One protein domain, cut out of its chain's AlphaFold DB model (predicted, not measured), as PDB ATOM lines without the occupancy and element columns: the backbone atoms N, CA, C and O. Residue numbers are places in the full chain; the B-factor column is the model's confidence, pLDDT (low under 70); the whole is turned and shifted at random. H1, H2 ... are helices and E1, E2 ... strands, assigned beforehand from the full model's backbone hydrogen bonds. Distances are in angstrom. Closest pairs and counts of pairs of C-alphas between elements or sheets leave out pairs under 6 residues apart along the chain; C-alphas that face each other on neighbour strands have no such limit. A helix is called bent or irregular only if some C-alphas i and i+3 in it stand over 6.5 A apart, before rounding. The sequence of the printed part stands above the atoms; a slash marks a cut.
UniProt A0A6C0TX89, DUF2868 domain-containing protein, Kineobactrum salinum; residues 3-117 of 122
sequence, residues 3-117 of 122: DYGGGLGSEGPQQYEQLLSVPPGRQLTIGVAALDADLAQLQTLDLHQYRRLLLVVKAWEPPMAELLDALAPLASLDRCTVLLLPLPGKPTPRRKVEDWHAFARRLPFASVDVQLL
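What this domain is: This is residues 3 to 117 of the 122 residues of the protein "DUF2868 domain-containing protein" of Kineobactrum salinum (UniProt A0A6C0TX89). A small sheet of three parallel strands, E2, E3 and E4, has helix H3 over one face, running along the strands above E3 and E4, while the shorter helices H1 and H2 lie side by side, H2 grazing the sheet and H1 farther out. Before them in the chain, residues 3 to 27 form a long stretch with no named element, which winds through loops to the short strand E1, out beyond the E2 edge. The printed part has 115 residues with three named helices and four named strands, in the order E1, H1, E2, H2, E3, H3, E4, and the sheet's order is E2, E3, E4, all parallel. The class is mixed, helices and strands, though under half of the residues, 51 of 115, are in named elements. The whole is compact and rounded, with a radius of gyration of the C-alphas of 13.4 A and spans of 36 by 29 by 27 A.

How they stand to each other: The first named element is E1, residues 28 to 30, which pairs with no named strand. H1, residues 35 to 43, follows, and the closest C-alphas of the two are those of Ile 30 and Asp 38, 5.5 A apart. H2, residues 66 to 74, touches H1 at a shallow tilt of 20 degrees, running the same way; their closest C-alphas are those of Gln 43 and Pro 73, 6.2 A apart. E1 and H2 are only just apart, at 8.2 A. In the sheet, E2, residues 53 to 58, and E3, residues 79 to 85, are parallel neighbours at 23 degrees; N 55 and O 81 are 2.9 A apart and N 83 and O 55 2.7 A, both within hydrogen-bond range. E3 and E4, residues 111 to 116, are parallel neighbours at 18 degrees, with N 82 and O 113 within hydrogen-bond range at 2.8 A. E2 and E4 are the edge strands. H1 is not on the sheet; H2 is only just on it, with 5 pairs of C-alphas within 10 A, and only grazes it with residues 67 to 74. H3, residues 94 to 104, is on the sheet at a height of 9.4 A, over E3 and E4, and runs along the strands, at 19 degrees to E4 on the local plane. This gives two layers, a helix on one face of a sheet. The closest C-alphas of H3 and E4 are those of His 101 and Val 114, 6.3 A apart. H2 and H3 are apart. E2, H2, E3 and E3, H3, E4 are strand-helix-strand units, two parallel neighbour strands with a helix between them in the chain, each with a right-handed crossover. In H1 and H3 every O i to N i+4 pair is within hydrogen-bond range; in H2 it is 3 of 5.

Where its parts are: E1 begins with C-alpha 28 at (15.779, -15.746, -1.723) and is 6.5 A long. H1 is 12.2 A long, E2 16.2 A and H2 14.0 A. H2 is irregular: C-alphas 70 and 73 are 7.2 A apart. E3, 19.0 A, begins with C-alpha 79 at (3.308, -6.430, -8.842). H3 is 15.2 A long. E4, 17.1 A, ends with C-alpha 116 at (-0.543, -22.834, -9.914).

The domain as a whole: The two C-alphas farthest apart are those of His 48 and Gly 89, 38.0 A. The printed part has no cut, and the C-alphas of Asp 3 and Leu 117 are 12.2 A apart. The links E1 to H1 and H2 to E3 are tight, the other four short, and none is long. The mean pLDDT of the printed part is 92.2, and no printed residue is under 70.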
ATOM      1  N   ASP A   3      11.146 -17.763  -2.231       95.31
ATOM      2  CA  ASP A   3      10.647 -19.082  -1.840       95.31
ATOM      3  C   ASP A   3      10.319 -19.069  -0.344       95.31
ATOM      4  O   ASP A   3      11.212 -19.020   0.504       95.31
ATOM      5  N   TYR A   4       9.031 -19.044  -0.017       94.56
ATOM      6  CA  TYR A   4       8.571 -18.957   1.361       94.56
ATOM      7  C   TYR A   4       8.485 -20.345   2.003       94.56
ATOM      8  O   TYR A   4       7.845 -21.255   1.473       94.56
ATOM      9  N   GLY A   5       9.125 -20.507   3.163       91.38
ATOM     10  CA  GLY A   5       9.196 -21.776   3.887       91.38
ATOM     11  C   GLY A   5      10.038 -22.846   3.180       91.38
ATOM     12  O   GLY A   5       9.894 -24.032   3.492       91.38
ATOM     13  N   GLY A   6      10.875 -22.447   2.210       91.62
ATOM     14  CA  GLY A   6      11.784 -23.336   1.477       91.62
ATOM     15  C   GLY A   6      11.067 -24.434   0.688       91.62
ATOM     16  O   GLY A   6      11.503 -25.585   0.695       91.62
ATOM     17  N   GLY A   7       9.931 -24.113   0.068       89.62
ATOM     18  CA  GLY A   7       9.065 -25.087  -0.587       89.62
ATOM     19  C   GLY A   7       9.717 -25.800  -1.768       89.62
ATOM     20  O   GLY A   7       9.436 -26.979  -1.976       89.62
ATOM     21  N   LEU A   8      10.603 -25.127  -2.508       90.50
ATOM     22  CA  LEU A   8      11.261 -25.707  -3.685       90.50
ATOM     23  C   LEU A   8      12.323 -26.761  -3.328       90.50
ATOM     24  O   LEU A   8      12.689 -27.576  -4.179       90.50
ATOM     25  N   GLY A   9      12.820 -26.760  -2.086       86.50
ATOM     26  CA  GLY A   9      13.832 -27.705  -1.613       86.50
ATOM     27  C   GLY A   9      15.049 -27.792  -2.544       86.50
ATOM     28  O   GLY A   9      15.617 -26.777  -2.941       86.50
ATOM     29  N   SER A  10      15.451 -29.015  -2.901       83.31
ATOM     30  CA  SER A  10      16.597 -29.276  -3.787       83.31
ATOM     31  C   SER A  10      16.274 -29.214  -5.282       83.31
ATOM     32  O   SER A  10      17.194 -29.253  -6.093       83.31
ATOM     33  N   GLU A  11      14.995 -29.177  -5.666       79.94
ATOM     34  CA  GLU A  11      14.585 -29.225  -7.075       79.94
ATOM     35  C   GLU A  11      14.908 -27.919  -7.810       79.94
ATOM     36  O   GLU A  11      15.214 -27.937  -9.000       79.94
ATOM     37  N   GLY A  12      14.922 -26.795  -7.091       84.75
ATOM     38  CA  GLY A  12      15.258 -25.486  -7.640       84.75
ATOM     39  C   GLY A  12      14.233 -24.959  -8.662       84.75
ATOM     40  O   GLY A  12      13.295 -25.654  -9.059       84.75
ATOM     41  N   PRO A  13      14.360 -23.696  -9.100       90.12
ATOM     42  CA  PRO A  13      13.309 -23.058  -9.902       90.12
ATOM     43  C   PRO A  13      13.230 -23.553 -11.348       90.12
ATOM     44  O   PRO A  13      12.186 -23.437 -11.979       90.12
ATOM     45  N   GLN A  14      14.307 -24.126 -11.885       89.69
ATOM     46  CA  GLN A  14      14.388 -24.558 -13.285       89.69
ATOM     47  C   GLN A  14      13.439 -25.718 -13.613       89.69
ATOM     48  O   GLN A  14      13.177 -25.986 -14.778       89.69
ATOM     49  N   GLN A  15      12.904 -26.384 -12.592       90.00
ATOM     50  CA  GLN A  15      11.930 -27.463 -12.734       90.00
ATOM     51  C   GLN A  15      10.513 -26.959 -13.023       90.00
ATOM     52  O   GLN A  15       9.616 -27.775 -13.218       90.00
ATOM     53  N   TYR A  16      10.286 -25.640 -13.029       92.69
ATOM     54  CA  TYR A  16       8.951 -25.056 -13.117       92.69
ATOM     55  C   TYR A  16       8.849 -23.997 -14.216       92.69
ATOM     56  O   TYR A  16       9.664 -23.075 -14.289       92.69
ATOM     57  N   GLU A  17       7.800 -24.089 -15.036       92.38
ATOM     58  CA  GLU A  17       7.612 -23.273 -16.245       92.38
ATOM     59  C   GLU A  17       7.660 -21.768 -15.945       92.38
ATOM     60  O   GLU A  17       8.372 -21.001 -16.598       92.38
ATOM     61  N   GLN A  18       6.945 -21.337 -14.903       93.62
ATOM     62  CA  GLN A  18       6.834 -19.930 -14.509       93.62
ATOM     63  C   GLN A  18       8.154 -19.350 -13.979       93.62
ATOM     64  O   GLN A  18       8.300 -18.127 -13.879       93.62
ATOM     65  N   LEU A  19       9.112 -20.209 -13.627       93.81
ATOM     66  CA  LEU A  19      10.348 -19.833 -12.955       93.81
ATOM     67  C   LEU A  19      11.596 -19.965 -13.836       93.81
ATOM     68  O   LEU A  19      12.654 -19.478 -13.440       93.81
ATOM     69  N   LEU A  20      11.477 -20.513 -15.050       90.69
ATOM     70  CA  LEU A  20      12.592 -20.685 -15.994       90.69
ATOM     71  C   LEU A  20      13.380 -19.391 -16.259       90.69
ATOM     72  O   LEU A  20      14.595 -19.413 -16.431       90.69
ATOM     73  N   SER A  21      12.688 -18.251 -16.272       87.44
ATOM     74  CA  SER A  21      13.287 -16.932 -16.516       87.44
ATOM     75  C   SER A  21      13.958 -16.288 -15.296       87.44
ATOM     76  O   SER A  21      14.507 -15.193 -15.420       87.44
ATOM     77  N   VAL A  22      13.883 -16.903 -14.108       90.00
ATOM     78  CA  VAL A  22      14.438 -16.318 -12.881       90.00
ATOM     79  C   VAL A  22      15.966 -16.402 -12.927       90.00
ATOM     80  O   VAL A  22      16.509 -17.508 -12.900       90.00
ATOM     81  N   PRO A  23      16.689 -15.264 -12.943       86.19
ATOM     82  CA  PRO A  23      18.141 -15.299 -13.015       86.19
ATOM     83  C   PRO A  23      18.755 -15.965 -11.774       86.19
ATOM     84  O   PRO A  23      18.222 -15.813 -10.663       86.19
ATOM     85  N   PRO A  24      19.908 -16.641 -11.915       80.69
ATOM     86  CA  PRO A  24      20.705 -17.060 -10.769       80.69
ATOM     87  C   PRO A  24      20.988 -15.875  -9.831       80.69
ATOM     88  O   PRO A  24      21.164 -14.742 -10.280       80.69
ATOM     89  N   GLY A  25      20.983 -16.113  -8.517       83.06
ATOM     90  CA  GLY A  25      21.206 -15.068  -7.507       83.06
ATOM     91  C   GLY A  25      20.042 -14.085  -7.302       83.06
ATOM     92  O   GLY A  25      20.107 -13.251  -6.408       83.06
ATOM     93  N   ARG A  26      18.947 -14.186  -8.069       88.62
ATOM     94  CA  ARG A  26      17.703 -13.409  -7.865       88.62
ATOM     95  C   ARG A  26      16.647 -14.221  -7.107       88.62
ATOM     96  O   ARG A  26      15.442 -14.065  -7.340       88.62
ATOM     97  N   GLN A  27      17.108 -15.111  -6.235       91.88
ATOM     98  CA  GLN A  27      16.317 -16.078  -5.485       91.88
ATOM     99  C   GLN A  27      16.657 -15.932  -4.007       91.88
ATOM    100  O   GLN A  27      17.831 -15.874  -3.654       91.88
ATOM    101  N   LEU A  28      15.634 -15.854  -3.168       93.62
ATOM    102  CA  LEU A  28      15.779 -15.746  -1.723       93.62
ATOM    103  C   LEU A  28      14.816 -16.724  -1.078       93.62
ATOM    104  O   LEU A  28      13.677 -16.833  -1.525       93.62
ATOM    105  N   THR A  29      15.260 -17.391  -0.026       94.19
ATOM    106  CA  THR A  29      14.399 -18.225   0.809       94.19
ATOM    107  C   THR A  29      14.173 -17.494   2.120       94.19
ATOM    108  O   THR A  29      15.145 -17.080   2.743       94.19
ATOM    109  N   ILE A  30      12.912 -17.332   2.515       93.94
ATOM    110  CA  ILE A  30      12.514 -16.709   3.790       93.94
ATOM    111  C   ILE A  30      11.475 -17.597   4.484       93.94
ATOM    112  O   ILE A  30      10.974 -18.546   3.880       93.94
ATOM    113  N   GLY A  31      11.111 -17.308   5.732       90.69
ATOM    114  CA  GLY A  31      10.141 -18.096   6.500       90.69
ATOM    115  C   GLY A  31      10.707 -19.427   6.999       90.69
ATOM    116  O   GLY A  31       9.955 -20.322   7.375       90.69
ATOM    117  N   VAL A  32      12.035 -19.573   6.962       89.31
ATOM    118  CA  VAL A  32      12.788 -20.703   7.535       89.31
ATOM    119  C   VAL A  32      13.652 -20.272   8.723       89.31
ATOM    120  O   VAL A  32      14.049 -21.111   9.528       89.31
ATOM    121  N   ALA A  33      13.943 -18.973   8.833       89.81
ATOM    122  CA  ALA A  33      14.666 -18.361   9.936       89.81
ATOM    123  C   ALA A  33      13.703 -17.574  10.844       89.81
ATOM    124  O   ALA A  33      12.485 -17.601  10.668       89.81
ATOM    125  N   ALA A  34      14.247 -16.884  11.848       90.38
ATOM    126  CA  ALA A  34      13.472 -15.919  12.620       90.38
ATOM    127  C   ALA A  34      13.061 -14.731  11.735       90.38
ATOM    128  O   ALA A  34      13.849 -14.292  10.894       90.38
ATOM    129  N   LEU A  35      11.871 -14.172  11.979       90.00
ATOM    130  CA  LEU A  35      11.308 -13.072  11.189       90.00
ATOM    131  C   LEU A  35      12.289 -11.898  11.019       90.00
ATOM    132  O   LEU A  35      12.469 -11.414   9.909       90.00
ATOM    133  N   ASP A  36      12.985 -11.488  12.082       92.62
ATOM    134  CA  ASP A  36      13.953 -10.383  12.018       92.62
ATOM    135  C   ASP A  36      15.122 -10.660  11.061       92.62
ATOM    136  O   ASP A  36      15.609  -9.749  10.392       92.62
ATOM    137  N   ALA A  37      15.563 -11.918  10.959       93.50
ATOM    138  CA  ALA A  37      16.624 -12.310  10.037       93.50
ATOM    139  C   ALA A  37      16.140 -12.259   8.580       93.50
ATOM    140  O   ALA A  37      16.849 -11.743   7.714       93.50
ATOM    141  N   ASP A  38      14.916 -12.728   8.327       93.56
ATOM    142  CA  ASP A  38      14.286 -12.642   7.008       93.56
ATOM    143  C   ASP A  38      14.088 -11.176   6.586       93.56
ATOM    144  O   ASP A  38      14.423 -10.792   5.465       93.56
ATOM    145  N   LEU A  39      13.601 -10.329   7.500       93.69
ATOM    146  CA  LEU A  39      13.419  -8.897   7.256       93.69
ATOM    147  C   LEU A  39      14.751  -8.208   6.948       93.69
ATOM    148  O   LEU A  39      14.833  -7.461   5.970       93.69
ATOM    149  N   ALA A  40      15.799  -8.493   7.725       93.62
ATOM    150  CA  ALA A  40      17.133  -7.953   7.481       93.62
ATOM    151  C   ALA A  40      17.651  -8.345   6.090       93.62
ATOM    152  O   ALA A  40      18.190  -7.501   5.376       93.62
ATOM    153  N   GLN A  41      17.443  -9.595   5.662       93.12
ATOM    154  CA  GLN A  41      17.833 -10.050   4.328       93.12
ATOM    155  C   GLN A  41      17.063  -9.313   3.223       93.12
ATOM    156  O   GLN A  41      17.675  -8.835   2.266       93.12
ATOM    157  N   LEU A  42      15.742  -9.176   3.352       93.06
ATOM    158  CA  LEU A  42      14.909  -8.482   2.364       93.06
ATOM    159  C   LEU A  42      15.251  -6.992   2.243       93.06
ATOM    160  O   LEU A  42      15.204  -6.441   1.145       93.06
ATOM    161  N   GLN A  43      15.650  -6.352   3.341       93.56
ATOM    162  CA  GLN A  43      16.065  -4.946   3.357       93.56
ATOM    163  C   GLN A  43      17.389  -4.684   2.623       93.56
ATOM    164  O   GLN A  43      17.648  -3.547   2.239       93.56
ATOM    165  N   THR A  44      18.217  -5.707   2.383       92.81
ATOM    166  CA  THR A  44      19.455  -5.549   1.592       92.81
ATOM    167  C   THR A  44      19.214  -5.416   0.087       92.81
ATOM    168  O   THR A  44      20.143  -5.125  -0.670       92.81
ATOM    169  N   LEU A  45      17.986  -5.656  -0.374       92.38
ATOM    170  CA  LEU A  45      17.672  -5.697  -1.793       92.38
ATOM    171  C   LEU A  45      17.519  -4.295  -2.374       92.38
ATOM    172  O   LEU A  45      16.713  -3.492  -1.913       92.38
ATOM    173  N   ASP A  46      18.210  -4.047  -3.484       93.12
ATOM    174  CA  ASP A  46      17.942  -2.885  -4.328       93.12
ATOM    175  C   ASP A  46      16.671  -3.123  -5.160       93.12
ATOM    176  O   ASP A  46      16.708  -3.665  -6.272       93.12
ATOM    177  N   LEU A  47      15.523  -2.750  -4.590       92.25
ATOM    178  CA  LEU A  47      14.203  -2.995  -5.176       92.25
ATOM    179  C   LEU A  47      13.984  -2.270  -6.511       92.25
ATOM    180  O   LEU A  47      13.188  -2.747  -7.320       92.25
ATOM    181  N   HIS A  48      14.746  -1.213  -6.820       91.00
ATOM    182  CA  HIS A  48      14.672  -0.523  -8.114       91.00
ATOM    183  C   HIS A  48      15.064  -1.420  -9.297       91.00
ATOM    184  O   HIS A  48      14.680  -1.159 -10.439       91.00
ATOM    185  N   GLN A  49      15.790  -2.509  -9.039       91.44
ATOM    186  CA  GLN A  49      16.184  -3.475 -10.063       91.44
ATOM    187  C   GLN A  49      15.113  -4.531 -10.357       91.44
ATOM    188  O   GLN A  49      15.359  -5.448 -11.148       91.44
ATOM    189  N   TYR A  50      13.950  -4.460  -9.710       91.88
ATOM    190  CA  TYR A  50      12.895  -5.457  -9.816       91.88
ATOM    191  C   TYR A  50      11.593  -4.802 -10.265       91.88
ATOM    192  O   TYR A  50      11.197  -3.751  -9.783       91.88
ATOM    193  N   ARG A  51      10.898  -5.452 -11.202       90.19
ATOM    194  CA  ARG A  51       9.580  -4.993 -11.683       90.19
ATOM    195  C   ARG A  51       8.408  -5.729 -11.044       90.19
ATOM    196  O   ARG A  51       7.271  -5.280 -11.144       90.19
ATOM    197  N   ARG A  52       8.666  -6.911 -10.482       94.69
ATOM    198  CA  ARG A  52       7.659  -7.765  -9.851       94.69
ATOM    199  C   ARG A  52       8.297  -8.735  -8.869       94.69
ATOM    200  O   ARG A  52       9.427  -9.180  -9.085       94.69
ATOM    201  N   LEU A  53       7.530  -9.125  -7.862       96.44
ATOM    202  CA  LEU A  53       7.806 -10.265  -7.006       96.44
ATOM    203  C   LEU A  53       7.177 -11.533  -7.599       96.44
ATOM    204  O   LEU A  53       6.016 -11.534  -8.002       96.44
ATOM    205  N   LEU A  54       7.945 -12.619  -7.626       97.19
ATOM    206  CA  LEU A  54       7.415 -13.978  -7.743       97.19
ATOM    207  C   LEU A  54       7.552 -14.616  -6.364       97.19
ATOM    208  O   LEU A  54       8.686 -14.774  -5.902       97.19
ATOM    209  N   LEU A  55       6.429 -14.908  -5.716       96.69
ATOM    210  CA  LEU A  55       6.356 -15.473  -4.375       96.69
ATOM    211  C   LEU A  55       5.914 -16.929  -4.475       96.69
ATOM    212  O   LEU A  55       4.765 -17.193  -4.808       96.69
ATOM    213  N   VAL A  56       6.806 -17.864  -4.186       96.50
ATOM    214  CA  VAL A  56       6.496 -19.293  -4.166       96.50
ATOM    215  C   VAL A  56       6.058 -19.684  -2.761       96.50
ATOM    216  O   VAL A  56       6.740 -19.368  -1.789       96.50
ATOM    217  N   VAL A  57       4.916 -20.359  -2.661       95.56
ATOM    218  CA  VAL A  57       4.346 -20.869  -1.404       95.56
ATOM    219  C   VAL A  57       3.839 -22.288  -1.617       95.56
ATOM    220  O   VAL A  57       3.353 -22.626  -2.698       95.56
ATOM    221  N   LYS A  58       3.886 -23.133  -0.585       94.19
ATOM    222  CA  LYS A  58       3.250 -24.454  -0.650       94.19
ATOM    223  C   LYS A  58       1.736 -24.285  -0.655       94.19
ATOM    224  O   LYS A  58       1.145 -23.806   0.307       94.19
ATOM    225  N   ALA A  59       1.083 -24.750  -1.713       93.31
ATOM    226  CA  ALA A  59      -0.343 -24.525  -1.935       93.31
ATOM    227  C   ALA A  59      -1.254 -25.123  -0.844       93.31
ATOM    228  O   ALA A  59      -2.398 -24.708  -0.670       93.31
ATOM    229  N   TRP A  60      -0.765 -26.144  -0.140       90.25
ATOM    230  CA  TRP A  60      -1.531 -26.905   0.847       90.25
ATOM    231  C   TRP A  60      -1.514 -26.279   2.241       90.25
ATOM    232  O   TRP A  60      -2.445 -26.517   3.022       90.25
ATOM    233  N   GLU A  61      -0.497 -25.471   2.529       86.75
ATOM    234  CA  GLU A  61      -0.412 -24.696   3.761       86.75
ATOM    235  C   GLU A  61      -1.446 -23.558   3.704       86.75
ATOM    236  O   GLU A  61      -1.697 -22.999   2.629       86.75
ATOM    237  N   PRO A  62      -2.143 -23.264   4.818       84.06
ATOM    238  CA  PRO A  62      -3.011 -22.099   4.868       84.06
ATOM    239  C   PRO A  62      -2.166 -20.820   4.743       84.06
ATOM    240  O   PRO A  62      -1.031 -20.796   5.225       84.06
ATOM    241  N   PRO A  63      -2.706 -19.743   4.155       82.88
ATOM    242  CA  PRO A  63      -2.008 -18.468   4.138       82.88
ATOM    243  C   PRO A  63      -1.758 -17.969   5.566       82.88
ATOM    244  O   PRO A  63      -2.697 -17.841   6.357       82.88
ATOM    245  N   MET A  64      -0.498 -17.704   5.904       84.38
ATOM    246  CA  MET A  64      -0.108 -17.309   7.259       84.38
ATOM    247  C   MET A  64      -0.107 -15.789   7.401       84.38
ATOM    248  O   MET A  64       0.294 -15.074   6.485       84.38
ATOM    249  N   ALA A  65      -0.545 -15.281   8.554       83.75
ATOM    250  CA  ALA A  65      -0.563 -13.841   8.811       83.75
ATOM    251  C   ALA A  65       0.847 -13.233   8.739       83.75
ATOM    252  O   ALA A  65       1.016 -12.183   8.130       83.75
ATOM    253  N   GLU A  66       1.852 -13.948   9.248       87.75
ATOM    254  CA  GLU A  66       3.259 -13.521   9.270       87.75
ATOM    255  C   GLU A  66       3.839 -13.302   7.866       87.75
ATOM    256  O   GLU A  66       4.790 -12.544   7.700       87.75
ATOM    257  N   LEU A  67       3.259 -13.919   6.828       91.06
ATOM    258  CA  LEU A  67       3.663 -13.677   5.445       91.06
ATOM    259  C   LEU A  67       3.376 -12.230   5.014       91.06
ATOM    260  O   LEU A  67       4.107 -11.691   4.190       91.06
ATOM    261  N   LEU A  68       2.348 -11.575   5.564       90.38
ATOM    262  CA  LEU A  68       2.099 -10.154   5.295       90.38
ATOM    263  C   LEU A  68       3.235  -9.293   5.839       90.38
ATOM    264  O   LEU A  68       3.775  -8.459   5.111       90.38
ATOM    265  N   ASP A  69       3.618  -9.543   7.089       90.25
ATOM    266  CA  ASP A  69       4.665  -8.792   7.776       90.25
ATOM    267  C   ASP A  69       6.027  -9.032   7.116       90.25
ATOM    268  O   ASP A  69       6.759  -8.085   6.832       90.25
ATOM    269  N   ALA A  70       6.323 -10.285   6.760       91.94
ATOM    270  CA  ALA A  70       7.545 -10.651   6.053       91.94
ATOM    271  C   ALA A  70       7.665  -9.970   4.679       91.94
ATOM    272  O   ALA A  70       8.769  -9.676   4.234       91.94
ATOM    273  N   LEU A  71       6.551  -9.697   3.993       93.44
ATOM    274  CA  LEU A  71       6.556  -9.053   2.675       93.44
ATOM    275  C   LEU A  71       6.509  -7.523   2.734       93.44
ATOM    276  O   LEU A  71       6.704  -6.885   1.697       93.44
ATOM    277  N   ALA A  72       6.291  -6.926   3.907       91.88
ATOM    278  CA  ALA A  72       6.214  -5.475   4.066       91.88
ATOM    279  C   ALA A  72       7.433  -4.715   3.494       91.88
ATOM    280  O   ALA A  72       7.219  -3.700   2.826       91.88
ATOM    281  N   PRO A  73       8.693  -5.193   3.632       94.06
ATOM    282  CA  PRO A  73       9.848  -4.527   3.020       94.06
ATOM    283  C   PRO A  73       9.794  -4.452   1.489       94.06
ATOM    284  O   PRO A  73      10.453  -3.607   0.896       94.06
ATOM    285  N   LEU A  74       9.018  -5.326   0.840       95.12
ATOM    286  CA  LEU A  74       8.907  -5.420  -0.617       95.12
ATOM    287  C   LEU A  74       7.735  -4.611  -1.190       95.12
ATOM    288  O   LEU A  74       7.516  -4.642  -2.400       95.12
ATOM    289  N   ALA A  75       6.989  -3.889  -0.349       91.88
ATOM    290  CA  ALA A  75       5.768  -3.176  -0.727       91.88
ATOM    291  C   ALA A  75       5.974  -2.059  -1.772       91.88
ATOM    292  O   ALA A  75       5.007  -1.576  -2.353       91.88
ATOM    293  N   SER A  76       7.218  -1.642  -2.036       92.81
ATOM    294  CA  SER A  76       7.535  -0.694  -3.115       92.81
ATOM    295  C   SER A  76       7.480  -1.317  -4.517       92.81
ATOM    296  O   SER A  76       7.550  -0.593  -5.508       92.81
ATOM    297  N   LEU A  77       7.360  -2.644  -4.625       95.25
ATOM    298  CA  LEU A  77       7.111  -3.320  -5.893       95.25
ATOM    299  C   LEU A  77       5.626  -3.220  -6.261       95.25
ATOM    300  O   LEU A  77       4.751  -3.527  -5.460       95.25
ATOM    301  N   ASP A  78       5.322  -2.897  -7.515       93.56
ATOM    302  CA  ASP A  78       3.921  -2.746  -7.937       93.56
ATOM    303  C   ASP A  78       3.177  -4.082  -8.082       93.56
ATOM    304  O   ASP A  78       1.950  -4.143  -7.976       93.56
ATOM    305  N   ARG A  79       3.902  -5.160  -8.406       96.56
ATOM    306  CA  ARG A  79       3.308  -6.430  -8.842       96.56
ATOM    307  C   ARG A  79       3.845  -7.612  -8.058       96.56
ATOM    308  O   ARG A  79       5.058  -7.777  -7.947       96.56
ATOM    309  N   CYS A  80       2.948  -8.492  -7.635       97.25
ATOM    310  CA  CYS A  80       3.279  -9.787  -7.057       97.25
ATOM    311  C   CYS A  80       2.510 -10.903  -7.771       97.25
ATOM    312  O   CYS A  80       1.320 -10.773  -8.053       97.25
ATOM    313  N   THR A  81       3.184 -12.010  -8.058       97.56
ATOM    314  CA  THR A  81       2.535 -13.259  -8.459       97.56
ATOM    315  C   THR A  81       2.802 -14.297  -7.381       97.56
ATOM    316  O   THR A  81       3.955 -14.665  -7.154       97.56
ATOM    317  N   VAL A  82       1.740 -14.763  -6.729       97.25
ATOM    318  CA  VAL A  82       1.773 -15.888  -5.796       97.25
ATOM    319  C   VAL A  82       1.714 -17.177  -6.609       97.25
ATOM    320  O   VAL A  82       0.736 -17.452  -7.300       97.25
ATOM    321  N   LEU A  83       2.781 -17.958  -6.544       97.25
ATOM    322  CA  LEU A  83       2.948 -19.219  -7.243       97.25
ATOM    323  C   LEU A  83       2.724 -20.360  -6.251       97.25
ATOM    324  O   LEU A  83       3.510 -20.575  -5.327       97.25
ATOM    325  N   LEU A  84       1.622 -21.075  -6.442       96.44
ATOM    326  CA  LEU A  84       1.173 -22.155  -5.578       96.44
ATOM    327  C   LEU A  84       1.868 -23.456  -5.969       96.44
ATOM    328  O   LEU A  84       1.490 -24.099  -6.950       96.44
ATOM    329  N   LEU A  85       2.862 -23.854  -5.181       95.12
ATOM    330  CA  LEU A  85       3.586 -25.107  -5.345       95.12
ATOM    331  C   LEU A  85       2.705 -26.288  -4.890       95.12
ATOM    332  O   LEU A  85       2.370 -26.374  -3.699       95.12
ATOM    333  N   PRO A  86       2.297 -27.198  -5.796       92.44
ATOM    334  CA  PRO A  86       1.581 -28.407  -5.410       92.44
ATOM    335  C   PRO A  86       2.487 -29.362  -4.623       92.44
ATOM    336  O   PRO A  86       3.711 -29.321  -4.717       92.44
ATOM    337  N   LEU A  87       1.873 -30.276  -3.871       88.44
ATOM    338  CA  LEU A  87       2.609 -31.395  -3.292       88.44
ATOM    339  C   LEU A  87       2.987 -32.396  -4.400       88.44
ATOM    340  O   LEU A  87       2.197 -32.592  -5.332       88.44
ATOM    341  N   PRO A  88       4.131 -33.093  -4.287       84.12
ATOM    342  CA  PRO A  88       4.514 -34.129  -5.239       84.12
ATOM    343  C   PRO A  88       3.406 -35.173  -5.427       84.12
ATOM    344  O   PRO A  88       2.881 -35.728  -4.459       84.12
ATOM    345  N   GLY A  89       3.019 -35.404  -6.684       85.06
ATOM    346  CA  GLY A  89       1.975 -36.364  -7.054       85.06
ATOM    347  C   GLY A  89       0.556 -36.008  -6.592       85.06
ATOM    348  O   GLY A  89      -0.337 -36.846  -6.702       85.06
ATOM    349  N   LYS A  90       0.318 -34.799  -6.060       88.56
ATOM    350  CA  LYS A  90      -0.992 -34.392  -5.533       88.56
ATOM    351  C   LYS A  90      -1.445 -33.051  -6.117       88.56
ATOM    352  O   LYS A  90      -0.862 -32.017  -5.781       88.56
ATOM    353  N   PRO A  91      -2.526 -33.029  -6.920       87.56
ATOM    354  CA  PRO A  91      -3.049 -31.784  -7.468       87.56
ATOM    355  C   PRO A  91      -3.595 -30.888  -6.354       87.56
ATOM    356  O   PRO A  91      -4.236 -31.367  -5.416       87.56
ATOM    357  N   THR A  92      -3.374 -29.580  -6.466       92.25
ATOM    358  CA  THR A  92      -3.894 -28.599  -5.506       92.25
ATOM    359  C   THR A  92      -5.426 -28.531  -5.584       92.25
ATOM    360  O   THR A  92      -5.969 -28.221  -6.646       92.25
ATOM    361  N   PRO A  93      -6.160 -28.775  -4.482       93.31
ATOM    362  CA  PRO A  93      -7.614 -28.678  -4.481       93.31
ATOM    363  C   PRO A  93      -8.084 -27.244  -4.730       93.31
ATOM    364  O   PRO A  93      -7.534 -26.307  -4.156       93.31
ATOM    365  N   ARG A  94      -9.184 -27.073  -5.472       94.25
ATOM    366  CA  ARG A  94      -9.770 -25.753  -5.775       94.25
ATOM    367  C   ARG A  94      -9.970 -24.867  -4.539       94.25
ATOM    368  O   ARG A  94      -9.583 -23.707  -4.570       94.25
ATOM    369  N   ARG A  95     -10.482 -25.426  -3.434       94.56
ATOM    370  CA  ARG A  95     -10.672 -24.688  -2.169       94.56
ATOM    371  C   ARG A  95      -9.385 -24.027  -1.656       94.56
ATOM    372  O   ARG A  95      -9.423 -22.912  -1.168       94.56
ATOM    373  N   LYS A  96      -8.234 -24.691  -1.823       95.00
ATOM    374  CA  LYS A  96      -6.935 -24.152  -1.397       95.00
ATOM    375  C   LYS A  96      -6.514 -22.979  -2.273       95.00
ATOM    376  O   LYS A  96      -6.002 -21.991  -1.768       95.00
ATOM    377  N   VAL A  97      -6.773 -23.068  -3.576       95.62
ATOM    378  CA  VAL A  97      -6.535 -21.958  -4.507       95.62
ATOM    379  C   VAL A  97      -7.412 -20.754  -4.145       95.62
ATOM    380  O   VAL A  97      -6.927 -19.627  -4.119       95.62
ATOM    381  N   GLU A  98      -8.682 -20.984  -3.799       95.56
ATOM    382  CA  GLU A  98      -9.613 -19.934  -3.359       95.56
ATOM    383  C   GLU A  98      -9.165 -19.259  -2.049       95.56
ATOM    384  O   GLU A  98      -9.194 -18.029  -1.972       95.56
ATOM    385  N   ASP A  99      -8.666 -20.024  -1.069       95.31
ATOM    386  CA  ASP A  99      -8.080 -19.480   0.167       95.31
ATOM    387  C   ASP A  99      -6.912 -18.525  -0.144       95.31
ATOM    388  O   ASP A  99      -6.837 -17.409   0.381       95.31
ATOM    389  N   TRP A 100      -6.018 -18.932  -1.050       96.06
ATOM    390  CA  TRP A 100      -4.887 -18.111  -1.483       96.06
ATOM    391  C   TRP A 100      -5.320 -16.869  -2.264       96.06
ATOM    392  O   TRP A 100      -4.764 -15.798  -2.035       96.06
ATOM    393  N   HIS A 101      -6.340 -16.956  -3.123       96.31
ATOM    394  CA  HIS A 101      -6.914 -15.775  -3.777       96.31
ATOM    395  C   HIS A 101      -7.506 -14.782  -2.773       96.31
ATOM    396  O   HIS A 101      -7.337 -13.573  -2.933       96.31
ATOM    397  N   ALA A 102      -8.208 -15.269  -1.747       95.50
ATOM    398  CA  ALA A 102      -8.770 -14.411  -0.711       95.50
ATOM    399  C   ALA A 102      -7.664 -13.702   0.085       95.50
ATOM    400  O   ALA A 102      -7.747 -12.494   0.314       95.50
ATOM    401  N   PHE A 103      -6.605 -14.427   0.451       95.56
ATOM    402  CA  PHE A 103      -5.454 -13.865   1.152       95.56
ATOM    403  C   PHE A 103      -4.646 -12.883   0.294       95.56
ATOM    404  O   PHE A 103      -4.282 -11.815   0.780       95.56
ATOM    405  N   ALA A 104      -4.418 -13.198  -0.984       95.44
ATOM    406  CA  ALA A 104      -3.637 -12.391  -1.922       95.44
ATOM    407  C   ALA A 104      -4.116 -10.933  -2.017       95.44
ATOM    408  O   ALA A 104      -3.308 -10.026  -2.187       95.44
ATOM    409  N   ARG A 105      -5.419 -10.689  -1.827       94.69
ATOM    410  CA  ARG A 105      -6.022  -9.343  -1.805       94.69
ATOM    411  C   ARG A 105      -5.545  -8.459  -0.653       94.69
ATOM    412  O   ARG A 105      -5.767  -7.256  -0.688       94.69
ATOM    413  N   ARG A 106      -4.957  -9.053   0.385       94.50
ATOM    414  CA  ARG A 106      -4.428  -8.346   1.558       94.50
ATOM    415  C   ARG A 106      -2.941  -8.028   1.426       94.50
ATOM    416  O   ARG A 106      -2.419  -7.319   2.279       94.50
ATOM    417  N   LEU A 107      -2.259  -8.579   0.418       94.88
ATOM    418  CA  LEU A 107      -0.828  -8.364   0.238       94.88
ATOM    419  C   LEU A 107      -0.534  -6.902  -0.145       94.88
ATOM    420  O   LEU A 107      -1.350  -6.274  -0.820       94.88
ATOM    421  N   PRO A 108       0.640  -6.366   0.233       93.81
ATOM    422  CA  PRO A 108       0.952  -4.943   0.113       93.81
ATOM    423  C   PRO A 108       1.439  -4.554  -1.295       93.81
ATOM    424  O   PRO A 108       2.396  -3.801  -1.430       93.81
ATOM    425  N   PHE A 109       0.815  -5.080  -2.352       95.38
ATOM    426  CA  PHE A 109       1.180  -4.787  -3.744       95.38
ATOM    427  C   PHE A 109      -0.024  -4.227  -4.498       95.38
ATOM    428  O   PHE A 109      -1.157  -4.651  -4.271       95.38
ATOM    429  N   ALA A 110       0.218  -3.318  -5.443       94.50
ATOM    430  CA  ALA A 110      -0.848  -2.701  -6.232       94.50
ATOM    431  C   ALA A 110      -1.608  -3.716  -7.105       94.50
ATOM    432  O   ALA A 110      -2.808  -3.577  -7.331       94.50
ATOM    433  N   SER A 111      -0.917  -4.748  -7.595       96.25
ATOM    434  CA  SER A 111      -1.510  -5.839  -8.367       96.25
ATOM    435  C   SER A 111      -0.972  -7.180  -7.890       96.25
ATOM    436  O   SER A 111       0.238  -7.417  -7.916       96.25
ATOM    437  N   VAL A 112      -1.880  -8.089  -7.540       97.50
ATOM    438  CA  VAL A 112      -1.538  -9.447  -7.109       97.50
ATOM    439  C   VAL A 112      -2.270 -10.465  -7.968       97.50
ATOM    440  O   VAL A 112      -3.486 -10.388  -8.122       97.50
ATOM    441  N   ASP A 113      -1.521 -11.420  -8.501       96.94
ATOM    442  CA  ASP A 113      -2.055 -12.582  -9.207       96.94
ATOM    443  C   ASP A 113      -1.718 -13.871  -8.451       96.94
ATOM    444  O   ASP A 113      -0.725 -13.921  -7.723       96.94
ATOM    445  N   VAL A 114      -2.533 -14.910  -8.618       97.25
ATOM    446  CA  VAL A 114      -2.304 -16.227  -8.011       97.25
ATOM    447  C   VAL A 114      -2.375 -17.281  -9.103       97.25
ATOM    448  O   VAL A 114      -3.380 -17.391  -9.801       97.25
ATOM    449  N   GLN A 115      -1.316 -18.073  -9.232       96.38
ATOM    450  CA  GLN A 115      -1.203 -19.114 -10.250       96.38
ATOM    451  C   GLN A 115      -0.747 -20.425  -9.621       96.38
ATOM    452  O   GLN A 115       0.001 -20.435  -8.644       96.38
ATOM    453  N   LEU A 116      -1.163 -21.546 -10.207       95.00
ATOM    454  CA  LEU A 116      -0.543 -22.834  -9.914       95.00
ATOM    455  C   LEU A 116       0.850 -22.872 -10.535       95.00
ATOM    456  O   LEU A 116       1.039 -22.445 -11.674       95.00
ATOM    457  N   LEU A 117       1.813 -23.386  -9.777       93.81
ATOM    458  CA  LEU A 117       3.151 -23.618 -10.286       93.81
ATOM    459  C   LEU A 117       3.183 -24.967 -11.010       93.81
ATOM    460  O   LEU A 117       2.908 -26.007 -10.407       93.81
TER     461      LEU A 117